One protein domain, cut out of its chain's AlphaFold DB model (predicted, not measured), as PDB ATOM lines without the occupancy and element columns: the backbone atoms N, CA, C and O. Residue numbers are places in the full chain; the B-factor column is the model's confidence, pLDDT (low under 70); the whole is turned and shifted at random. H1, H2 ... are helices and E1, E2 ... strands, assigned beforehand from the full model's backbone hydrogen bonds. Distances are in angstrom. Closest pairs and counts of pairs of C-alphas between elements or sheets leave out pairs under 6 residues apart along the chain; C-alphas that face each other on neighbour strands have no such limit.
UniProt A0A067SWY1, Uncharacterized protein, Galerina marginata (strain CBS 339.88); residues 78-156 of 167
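This is residues 78 to 156 of the 167 residues of an uncharacterized protein of Galerina marginata (strain CBS 339.88) (UniProt A0A067SWY1). An elongated two-part shape: at one end a small twisted sheet of three strands, E2, E1 and E3, with the short helix H1 packed on it mainly beside E2; at the other end two longer helices, H2 running away from the sheet and H3 folding back until its last turns graze it. The long loop of residues 110 to 121 joins H1 to E3. The printed part has 79 residues, with E1, E2, H1, E3, H2 and H3 in that order along the chain; the sheet is mixed, in the order E2, E1, E3, and the class is mixed, helices and strands. The whole is only just compact, close to loose, with a radius of gyration of the C-alphas of 13.8 A and spans of 45 by 24 by 23 A.

E1, residues 78 to 84, begins at C-alpha 78 (215.513, 196.495, 236.668) and is 19.0 A long from first to last C-alpha. E2 is residues 92 to 97, 15.7 A. H1 is residues 103 to 109, 10.0 A. E3 is residues 122 to 124, 6.9 A. H2, residues 126 to 138, starts at C-alpha 126 (199.991, 183.795, 229.826) and is 18.7 A long. H3, residues 144 to 155, is 16.5 A long and ends at C-alpha 155 (203.013, 194.043, 217.479).

E1 is the inner strand of the sheet, and its pairing is staggered. Over residues 78 to 82 it pairs with E2, antiparallel at 143 degrees, a hairpin; N 93 and O 81 are 2.9 A apart, within hydrogen-bond range. Over residues 82 to 84 it pairs with E3, parallel at 58 degrees; N 84 and O 123 are 2.9 A apart, within that range. The sheet is only just strongly twisted, its C-alphas up to 4.5 A off the best plane. H1 is on the sheet; the closest C-alphas of H1 and E2 are those of Ala 106 and Cys 97, 6.1 A apart. H2 is only just not on it, with 4 pairs of C-alphas within 10 A. H3 only grazes it with residues 151 to 155; the closest C-alphas of H3 and E1 are those of Tyr 155 and Val 84, 7.2 A apart. H2 and H3 are close but not clearly touching, the closest C-alphas being those of Phe 132 and Tyr 147 at 7.8 A. They run opposite ways at a steep tilt of 39 degrees. H1 is apart from H2 and H3. In H1, H2 and H3 every O i to N i+4 pair is within hydrogen-bond range.

The two C-alphas farthest apart are those of Ser 99 and Ser 141, 45.5 A. The printed part has no cut. The link from H1 to E3, 12 residues, is long. The mean pLDDT of the printed part is 86.9, and no printed residue is under 70.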
ATOM      1  N   ASP A  78     216.743 196.272 237.413       82.56
ATOM      2  CA  ASP A  78     215.513 196.495 236.668       82.56
ATOM      3  C   ASP A  78     215.826 196.459 235.174       82.56
ATOM      4  O   ASP A  78     216.720 197.155 234.688       82.56
ATOM      5  N   PHE A  79     215.065 195.673 234.419       83.06
ATOM      6  CA  PHE A  79     215.185 195.631 232.965       83.06
ATOM      7  C   PHE A  79     213.831 195.697 232.281       83.06
ATOM      8  O   PHE A  79     212.781 195.386 232.843       83.06
ATOM      9  N   THR A  80     213.873 196.134 231.026       88.44
ATOM     10  CA  THR A  80     212.692 196.273 230.177       88.44
ATOM     11  C   THR A  80     212.817 195.326 228.997       88.44
ATOM     12  O   THR A  80     213.798 195.393 228.259       88.44
ATOM     13  N   ILE A  81     211.830 194.454 228.807       88.31
ATOM     14  CA  ILE A  81     211.782 193.495 227.692       88.31
ATOM     15  C   ILE A  81     210.516 193.733 226.874       88.31
ATOM     16  O   ILE A  81     209.503 194.209 227.391       88.31
ATOM     17  N   LYS A  82     210.566 193.403 225.578       89.69
ATOM     18  CA  LYS A  82     209.386 193.441 224.711       89.69
ATOM     19  C   LYS A  82     208.414 192.336 225.099       89.69
ATOM     20  O   LYS A  82     208.809 191.180 225.244       89.69
ATOM     21  N   CYS A  83     207.137 192.664 225.217       89.50
ATOM     22  CA  CYS A  83     206.109 191.682 225.528       89.50
ATOM     23  C   CYS A  83     204.928 191.744 224.559       89.50
ATOM     24  O   CYS A  83     204.716 192.740 223.875       89.50
ATOM     25  N   VAL A  84     204.186 190.641 224.488       88.88
ATOM     26  CA  VAL A  84     202.955 190.509 223.706       88.88
ATOM     27  C   VAL A  84     201.798 190.238 224.667       88.88
ATOM     28  O   VAL A  84     201.615 189.110 225.143       88.88
ATOM     29  N   ASP A  85     201.003 191.268 224.955       90.50
ATOM     30  CA  ASP A  85     199.822 191.176 225.818       90.50
ATOM     31  C   ASP A  85     198.564 191.718 225.133       90.50
ATOM     32  O   ASP A  85     198.300 192.917 225.136       90.50
ATOM     33  N   LEU A  86     197.727 190.829 224.594       88.00
ATOM     34  CA  LEU A  86     196.483 191.223 223.926       88.00
ATOM     35  C   LEU A  86     195.444 191.880 224.847       88.00
ATOM     36  O   LEU A  86     194.524 192.514 224.335       88.00
ATOM     37  N   TYR A  87     195.554 191.739 226.169       88.12
ATOM     38  CA  TYR A  87     194.607 192.361 227.097       88.12
ATOM     39  C   TYR A  87     195.006 193.789 227.447       88.12
ATOM     40  O   TYR A  87     194.148 194.666 227.487       88.12
ATOM     41  N   SER A  88     196.293 194.016 227.715       86.62
ATOM     42  CA  SER A  88     196.805 195.345 228.060       86.62
ATOM     43  C   SER A  88     197.236 196.161 226.838       86.62
ATOM     44  O   SER A  88     197.415 197.369 226.960       86.62
ATOM     45  N   LEU A  89     197.432 195.516 225.680       85.50
ATOM     46  CA  LEU A  89     198.054 196.088 224.476       85.50
ATOM     47  C   LEU A  89     199.451 196.681 224.736       85.50
ATOM     48  O   LEU A  89     199.915 197.565 224.017       85.50
ATOM     49  N   SER A  90     200.121 196.191 225.777       84.81
ATOM     50  CA  SER A  90     201.454 196.636 226.168       84.81
ATOM     51  C   SER A  90     202.506 195.893 225.352       84.81
ATOM     52  O   SER A  90     202.506 194.664 225.319       84.81
ATOM     53  N   SER A  91     203.419 196.645 224.731       85.38
ATOM     54  CA  SER A  91     204.536 196.097 223.942       85.38
ATOM     55  C   SER A  91     205.835 195.948 224.741       85.38
ATOM     56  O   SER A  91     206.825 195.425 224.228       85.38
ATOM     57  N   SER A  92     205.861 196.428 225.985       87.31
ATOM     58  CA  SER A  92     207.022 196.378 226.873       87.31
ATOM     59  C   SER A  92     206.600 196.141 228.315       87.31
ATOM     60  O   SER A  92     205.591 196.683 228.766       87.31
ATOM     61  N   ILE A  93     207.411 195.380 229.044       87.75
ATOM     62  CA  ILE A  93     207.237 195.123 230.470       87.75
ATOM     63  C   ILE A  93     208.500 195.490 231.238       87.75
ATOM     64  O   ILE A  93     209.610 195.206 230.787       87.75
ATOM     65  N   HIS A  94     208.302 196.105 232.402       87.50
ATOM     66  CA  HIS A  94     209.347 196.345 233.387       87.50
ATOM     67  C   HIS A  94     209.387 195.191 234.384       87.50
ATOM     68  O   HIS A  94     208.413 194.929 235.097       87.50
ATOM     69  N   VAL A  95     210.525 194.512 234.434       82.94
ATOM     70  CA  VAL A  95     210.770 193.404 235.350       82.94
ATOM     71  C   VAL A  95     211.767 193.886 236.392       82.94
ATOM     72  O   VAL A  95     212.892 194.250 236.053       82.94
ATOM     73  N   ALA A  96     211.329 193.902 237.647       81.25
ATOM     74  CA  ALA A  96     212.201 194.138 238.786       81.25
ATOM     75  C   ALA A  96     212.735 192.783 239.258       81.25
ATOM     76  O   ALA A  96     211.953 191.930 239.689       81.25
ATOM     77  N   CYS A  97     214.044 192.568 239.148       79.50
ATOM     78  CA  CYS A  97     214.700 191.372 239.670       79.50
ATOM     79  C   CYS A  97     215.457 191.689 240.957       79.50
ATOM     80  O   CYS A  97     216.230 192.644 241.017       79.50
ATOM     81  N   SER A  98     215.288 190.833 241.966       79.00
ATOM     82  CA  SER A  98     216.181 190.777 243.125       79.00
ATOM     83  C   SER A  98     217.432 189.957 242.795       79.00
ATOM     84  O   SER A  98     217.365 189.017 242.003       79.00
ATOM     85  N   SER A  99     218.560 190.253 243.447       74.62
ATOM     86  CA  SER A  99     219.829 189.526 243.244       74.62
ATOM     87  C   SER A  99     219.741 188.020 243.527       74.62
ATOM     88  O   SER A  99     220.528 187.235 243.005       74.62
ATOM     89  N   SER A 100     218.766 187.603 244.335       77.56
ATOM     90  CA  SER A 100     218.511 186.209 244.701       77.56
ATOM     91  C   SER A 100     217.809 185.387 243.614       77.56
ATOM     92  O   SER A 100     217.667 184.174 243.769       77.56
ATOM     93  N   MET A 101     217.319 186.023 242.547       81.94
ATOM     94  CA  MET A 101     216.359 185.427 241.626       81.94
ATOM     95  C   MET A 101     216.828 185.509 240.174       81.94
ATOM     96  O   MET A 101     217.348 186.525 239.722       81.94
ATOM     97  N   THR A 102     216.606 184.438 239.408       84.88
ATOM     98  CA  THR A 102     216.910 184.449 237.974       84.88
ATOM     99  C   THR A 102     215.857 185.242 237.196       84.88
ATOM    100  O   THR A 102     214.668 185.237 237.531       84.88
ATOM    101  N   VAL A 103     216.297 185.885 236.110       84.00
ATOM    102  CA  VAL A 103     215.462 186.672 235.184       84.00
ATOM    103  C   VAL A 103     214.211 185.907 234.755       84.00
ATOM    104  O   VAL A 103     213.103 186.434 234.820       84.00
ATOM    105  N   HIS A 104     214.364 184.634 234.387       87.00
ATOM    106  CA  HIS A 104     213.259 183.776 233.958       87.00
ATOM    107  C   HIS A 104     212.198 183.615 235.028       87.00
ATOM    108  O   HIS A 104     211.009 183.714 234.734       87.00
ATOM    109  N   VAL A 105     212.613 183.370 236.269       87.94
ATOM    110  CA  VAL A 105     211.661 183.138 237.352       87.94
ATOM    111  C   VAL A 105     210.952 184.457 237.682       87.94
ATOM    112  O   VAL A 105     209.740 184.448 237.883       87.94
ATOM    113  N   ALA A 106     211.647 185.600 237.657       87.75
ATOM    114  CA  ALA A 106     211.024 186.906 237.891       87.75
ATOM    115  C   ALA A 106     209.989 187.260 236.813       87.75
ATOM    116  O   ALA A 106     208.872 187.669 237.129       87.75
ATOM    117  N   MET A 107     210.310 187.010 235.541       88.44
ATOM    118  CA  MET A 107     209.363 187.157 234.432       88.44
ATOM    119  C   MET A 107     208.158 186.220 234.582       88.44
ATOM    120  O   MET A 107     207.013 186.609 234.331       88.44
ATOM    121  N   MET A 108     208.397 184.995 235.053       88.81
ATOM    122  CA  MET A 108     207.333 184.023 235.268       88.81
ATOM    123  C   MET A 108     206.395 184.407 236.406       88.81
ATOM    124  O   MET A 108     205.184 184.258 236.244       88.81
ATOM    125  N   LEU A 109     206.912 184.978 237.497       89.00
ATOM    126  CA  LEU A 109     206.077 185.524 238.571       89.00
ATOM    127  C   LEU A 109     205.180 186.667 238.087       89.00
ATOM    128  O   LEU A 109     204.050 186.796 238.553       89.00
ATOM    129  N   GLN A 110     205.642 187.462 237.120       87.25
ATOM    130  CA  GLN A 110     204.824 188.501 236.495       87.25
ATOM    131  C   GLN A 110     203.806 187.952 235.474       87.25
ATOM    132  O   GLN A 110     202.956 188.698 234.988       87.25
ATOM    133  N   GLY A 111     203.851 186.654 235.153       90.25
ATOM    134  CA  GLY A 111     202.938 186.009 234.207       90.25
ATOM    135  C   GLY A 111     203.370 186.112 232.742       90.25
ATOM    136  O   GLY A 111     202.525 186.028 231.845       90.25
ATOM    137  N   PHE A 112     204.669 186.293 232.494       90.44
ATOM    138  CA  PHE A 112     205.250 186.429 231.161       90.44
ATOM    139  C   PHE A 112     206.326 185.365 230.928       90.44
ATOM    140  O   PHE A 112     207.465 185.539 231.356       90.44
ATOM    141  N   PRO A 113     206.001 184.244 230.261       90.19
ATOM    142  CA  PRO A 113     207.005 183.272 229.854       90.19
ATOM    143  C   PRO A 113     208.021 183.888 228.882       90.19
ATOM    144  O   PRO A 113     207.620 184.448 227.853       90.19
ATOM    145  N   PRO A 114     209.326 183.778 229.182       86.19
ATOM    146  CA  PRO A 114     210.384 184.142 228.248       86.19
ATOM    147  C   PRO A 114     210.406 183.187 227.049       86.19
ATOM    148  O   PRO A 114     210.200 181.984 227.200       86.19
ATOM    149  N   THR A 115     210.693 183.703 225.852       84.44
ATOM    150  CA  THR A 115     210.805 182.880 224.630       84.44
ATOM    151  C   THR A 115     212.159 182.180 224.476       84.44
ATOM    152  O   THR A 115     212.289 181.291 223.638       84.44
ATOM    153  N   SER A 116     213.169 182.576 225.260       82.25
ATOM    154  CA  SER A 116     214.541 182.058 225.203       82.25
ATOM    155  C   SER A 116     215.110 181.832 226.604       82.25
ATOM    156  O   SER A 116     214.828 182.596 227.530       82.25
ATOM    157  N   HIS A 117     215.931 180.789 226.755       76.38
ATOM    158  CA  HIS A 117     216.562 180.403 228.024       76.38
ATOM    159  C   HIS A 117     217.801 181.224 228.386       76.38
ATOM    160  O   HIS A 117     218.137 181.301 229.561       76.38
ATOM    161  N   VAL A 118     218.483 181.807 227.400       75.69
ATOM    162  CA  VAL A 118     219.753 182.512 227.631       75.69
ATOM    163  C   VAL A 118     219.498 184.011 227.727       75.69
ATOM    164  O   VAL A 118     219.728 184.588 228.779       75.69
ATOM    165  N   ASP A 119     218.888 184.599 226.694       77.00
ATOM    166  CA  ASP A 119     218.576 186.029 226.643       77.00
ATOM    167  C   ASP A 119     217.151 186.246 226.117       77.00
ATOM    168  O   ASP A 119     216.912 186.202 224.900       77.00
ATOM    169  N   PRO A 120     216.158 186.435 227.003       79.69
ATOM    170  CA  PRO A 120     214.792 186.679 226.574       79.69
ATOM    171  C   PRO A 120     214.657 188.081 225.979       79.69
ATOM    172  O   PRO A 120     214.611 189.085 226.679       79.69
ATOM    173  N   THR A 121     214.550 188.154 224.655       84.56
ATOM    174  CA  THR A 121     214.266 189.406 223.929       84.56
ATOM    175  C   THR A 121     212.771 189.676 223.787       84.56
ATOM    176  O   THR A 121     212.366 190.810 223.516       84.56
ATOM    177  N   LEU A 122     211.955 188.637 223.970       86.12
ATOM    178  CA  LEU A 122     210.513 188.663 223.816       86.12
ATOM    179  C   LEU A 122     209.861 187.805 224.902       86.12
ATOM    180  O   LEU A 122     210.366 186.743 225.269       86.12
ATOM    181  N   ALA A 123     208.710 188.252 225.384       89.62
ATOM    182  CA  ALA A 123     207.853 187.476 226.266       89.62
ATOM    183  C   ALA A 123     206.403 187.531 225.790       89.62
ATOM    184  O   ALA A 123     205.957 188.526 225.224       89.62
ATOM    185  N   VAL A 124     205.635 186.478 226.038       89.81
ATOM    186  CA  VAL A 124     204.205 186.446 225.692       89.81
ATOM    187  C   VAL A 124     203.416 186.331 226.981       89.81
ATOM    188  O   VAL A 124     203.755 185.504 227.809       89.81
ATOM    189  N   SER A 125     202.369 187.132 227.177       91.94
ATOM    190  CA  SER A 125     201.535 187.006 228.378       91.94
ATOM    191  C   SER A 125     200.842 185.641 228.427       91.94
ATOM    192  O   SER A 125     200.272 185.190 227.427       91.94
ATOM    193  N   ILE A 126     200.784 185.019 229.609       92.81
ATOM    194  CA  ILE A 126     199.991 183.795 229.826       92.81
ATOM    195  C   ILE A 126     198.526 184.026 229.441       92.81
ATOM    196  O   ILE A 126     197.894 183.142 228.865       92.81
ATOM    197  N   LYS A 127     197.990 185.231 229.672       92.56
ATOM    198  CA  LYS A 127     196.610 185.573 229.297       92.56
ATOM    199  C   LYS A 127     196.404 185.492 227.783       92.56
ATOM    200  O   LYS A 127     195.387 184.966 227.332       92.56
ATOM    201  N   THR A 128     197.372 185.961 226.994       91.38
ATOM    202  CA  THR A 128     197.362 185.865 225.523       91.38
ATOM    203  C   THR A 128     197.352 184.405 225.059       91.38
ATOM    204  O   THR A 128     196.606 184.046 224.147       91.38
ATOM    205  N   LEU A 129     198.137 183.537 225.703       90.81
ATOM    206  CA  LEU A 129     198.146 182.100 225.401       90.81
ATOM    207  C   LEU A 129     196.834 181.424 225.815       90.81
ATOM    208  O   LEU A 129     196.298 180.579 225.096       90.81
ATOM    209  N   GLU A 130     196.268 181.828 226.948       93.44
ATOM    210  CA  GLU A 130     194.981 181.319 227.400       93.44
ATOM    211  C   GLU A 130     193.845 181.734 226.456       93.44
ATOM    212  O   GLU A 130     192.967 180.920 226.160       93.44
ATOM    213  N   LEU A 131     193.871 182.966 225.938       91.12
ATOM    214  CA  LEU A 131     192.926 183.426 224.924       91.12
ATOM    215  C   LEU A 131     192.970 182.519 223.692       91.12
ATOM    216  O   LEU A 131     191.920 182.054 223.249       91.12
ATOM    217  N   PHE A 132     194.165 182.196 223.193       90.88
ATOM    218  CA  PHE A 132     194.320 181.261 222.081       90.88
ATOM    219  C   PHE A 132     193.700 179.891 222.389       90.88
ATOM    220  O   PHE A 132     192.913 179.368 221.597       90.88
ATOM    221  N   ARG A 133     193.973 179.339 223.578       91.69
ATOM    222  CA  ARG A 133     193.384 178.067 224.027       91.69
ATOM    223  C   ARG A 133     191.852 178.124 224.052       91.69
ATOM    224  O   ARG A 133     191.191 177.222 223.542       91.69
ATOM    225  N   ARG A 134     191.272 179.195 224.602       93.56
ATOM    226  CA  ARG A 134     189.812 179.392 224.667       93.56
ATOM    227  C   ARG A 134     189.187 179.530 223.277       93.56
ATOM    228  O   ARG A 134     188.112 178.981 223.043       93.56
ATOM    229  N   LEU A 135     189.853 180.230 222.360       91.62
ATOM    230  CA  LEU A 135     189.405 180.366 220.974       91.62
ATOM    231  C   LEU A 135     189.409 179.013 220.253       91.62
ATOM    232  O   LEU A 135     188.418 178.662 219.611       91.62
ATOM    233  N   ARG A 136     190.471 178.221 220.430       90.69
ATOM    234  CA  ARG A 136     190.581 176.883 219.839       90.69
ATOM    235  C   ARG A 136     189.518 175.919 220.370       90.69
ATOM    236  O   ARG A 136     188.954 175.165 219.586       90.69
ATOM    237  N   ASN A 137     189.168 176.005 221.656       91.75
ATOM    238  CA  ASN A 137     188.098 175.188 222.241       91.75
ATOM    239  C   ASN A 137     186.706 175.502 221.662       91.75
ATOM    240  O   ASN A 137     185.864 174.616 221.596       91.75
ATOM    241  N   ARG A 138     186.440 176.749 221.242       92.50
ATOM    242  CA  ARG A 138     185.156 177.120 220.612       92.50
ATOM    243  C   ARG A 138     185.127 176.852 219.112       92.50
ATOM    244  O   ARG A 138     184.066 176.589 218.556       92.50
ATOM    245  N   LYS A 139     186.277 176.962 218.448       90.44
ATOM    246  CA  LYS A 139     186.418 176.731 217.012       90.44
ATOM    247  C   LYS A 139     187.744 176.026 216.749       90.44
ATOM    248  O   LYS A 139     188.767 176.670 216.533       90.44
ATOM    249  N   ALA A 140     187.699 174.695 216.706       85.19
ATOM    250  CA  ALA A 140     188.873 173.863 216.440       85.19
ATOM    251  C   ALA A 140     189.504 174.127 215.057       85.19
ATOM    252  O   ALA A 140     190.680 173.845 214.857       85.19
ATOM    253  N   SER A 141     188.746 174.721 214.125       87.44
ATOM    254  CA  SER A 141     189.233 175.148 212.807       87.44
ATOM    255  C   SER A 141     189.986 176.484 212.802       87.44
ATOM    256  O   SER A 141     190.363 176.962 211.734       87.44
ATOM    257  N   LEU A 142     190.213 177.115 213.961       86.50
ATOM    258  CA  LEU A 142     191.094 178.277 214.041       86.50
ATOM    259  C   LEU A 142     192.550 177.845 213.821       86.50
ATOM    260  O   LEU A 142     193.121 177.112 214.629       86.50
ATOM    261  N   SER A 143     193.157 178.339 212.742       90.06
ATOM    262  CA  SER A 143     194.571 178.094 212.454       90.06
ATOM    263  C   SER A 143     195.477 178.838 213.440       90.06
ATOM    264  O   SER A 143     195.317 180.042 213.665       90.06
ATOM    265  N   VAL A 144     196.471 178.124 213.977       89.69
ATOM    266  CA  VAL A 144     197.561 178.694 214.788       89.69
ATOM    267  C   VAL A 144     198.321 179.753 213.984       89.69
ATOM    268  O   VAL A 144     198.644 180.810 214.512       89.69
ATOM    269  N   GLU A 145     198.561 179.497 212.694       89.94
ATOM    270  CA  GLU A 145     199.290 180.406 211.803       89.94
ATOM    271  C   GLU A 145     198.538 181.725 211.614       89.94
ATOM    272  O   GLU A 145     199.135 182.795 211.685       89.94
ATOM    273  N   ALA A 146     197.217 181.659 211.418       90.12
ATOM    274  CA  ALA A 146     196.394 182.855 211.277       90.12
ATOM    275  C   ALA A 146     196.418 183.697 212.562       90.12
ATOM    276  O   ALA A 146     196.562 184.914 212.497       90.12
ATOM    277  N   TYR A 147     196.341 183.053 213.730       89.38
ATOM    278  CA  TYR A 147     196.445 183.740 215.016       89.38
ATOM    279  C   TYR A 147     197.829 184.372 215.230       89.38
ATOM    280  O   TYR A 147     197.925 185.529 215.632       89.38
ATOM    281  N   ALA A 148     198.900 183.642 214.912       88.81
ATOM    282  CA  ALA A 148     200.265 184.146 215.012       88.81
ATOM    283  C   ALA A 148     200.513 185.330 214.065       88.81
ATOM    284  O   ALA A 148     201.113 186.311 214.488       88.81
ATOM    285  N   LYS A 149     200.004 185.293 212.825       89.44
ATOM    286  CA  LYS A 149     200.083 186.429 211.890       89.44
ATOM    287  C   LYS A 149     199.409 187.670 212.455       89.44
ATOM    288  O   LYS A 149     200.033 188.718 212.473       89.44
ATOM    289  N   VAL A 150     198.203 187.534 213.007       89.44
ATOM    290  CA  VAL A 150     197.509 188.656 213.660       89.44
ATOM    291  C   VAL A 150     198.331 189.216 214.824       89.44
ATOM    292  O   VAL A 150     198.437 190.431 214.966       89.44
ATOM    293  N   LEU A 151     198.949 188.360 215.644       87.69
ATOM    294  CA  LEU A 151     199.854 188.817 216.703       87.69
ATOM    295  C   LEU A 151     201.070 189.566 216.138       87.69
ATOM    296  O   LEU A 151     201.420 190.626 216.651       87.69
ATOM    297  N   CYS A 152     201.696 189.045 215.084       86.06
ATOM    298  CA  CYS A 152     202.831 189.694 214.435       86.06
ATOM    299  C   CYS A 152     202.441 191.032 213.793       86.06
ATOM    300  O   CYS A 152     203.199 191.989 213.925       86.06
ATOM    301  N   ASP A 153     201.265 191.119 213.168       87.25
ATOM    302  CA  ASP A 153     200.731 192.340 212.556       87.25
ATOM    303  C   ASP A 153     200.457 193.414 213.616       87.25
ATOM    304  O   ASP A 153     200.821 194.574 213.437       87.25
ATOM    305  N   LEU A 154     199.858 193.030 214.749       85.56
ATOM    306  CA  LEU A 154     199.541 193.952 215.843       85.56
ATOM    307  C   LEU A 154     200.789 194.506 216.535       85.56
ATOM    308  O   LEU A 154     200.819 195.679 216.899       85.56
ATOM    309  N   TYR A 155     201.809 193.672 216.731       83.62
ATOM    310  CA  TYR A 155     203.013 194.043 217.479       83.62
ATOM    311  C   TYR A 155     204.209 194.382 216.585       83.62
ATOM    312  O   TYR A 155     205.304 194.613 217.101       83.62
ATOM    313  N   ALA A 156     204.015 194.401 215.260       74.06
ATOM    314  CA  ALA A 156     205.064 194.569 214.255       74.06
ATOM    315  C   ALA A 156     206.318 193.729 214.567       74.06
ATOM    316  O   ALA A 156     207.453 194.179 214.383       74.06
TER     317      ALA A 156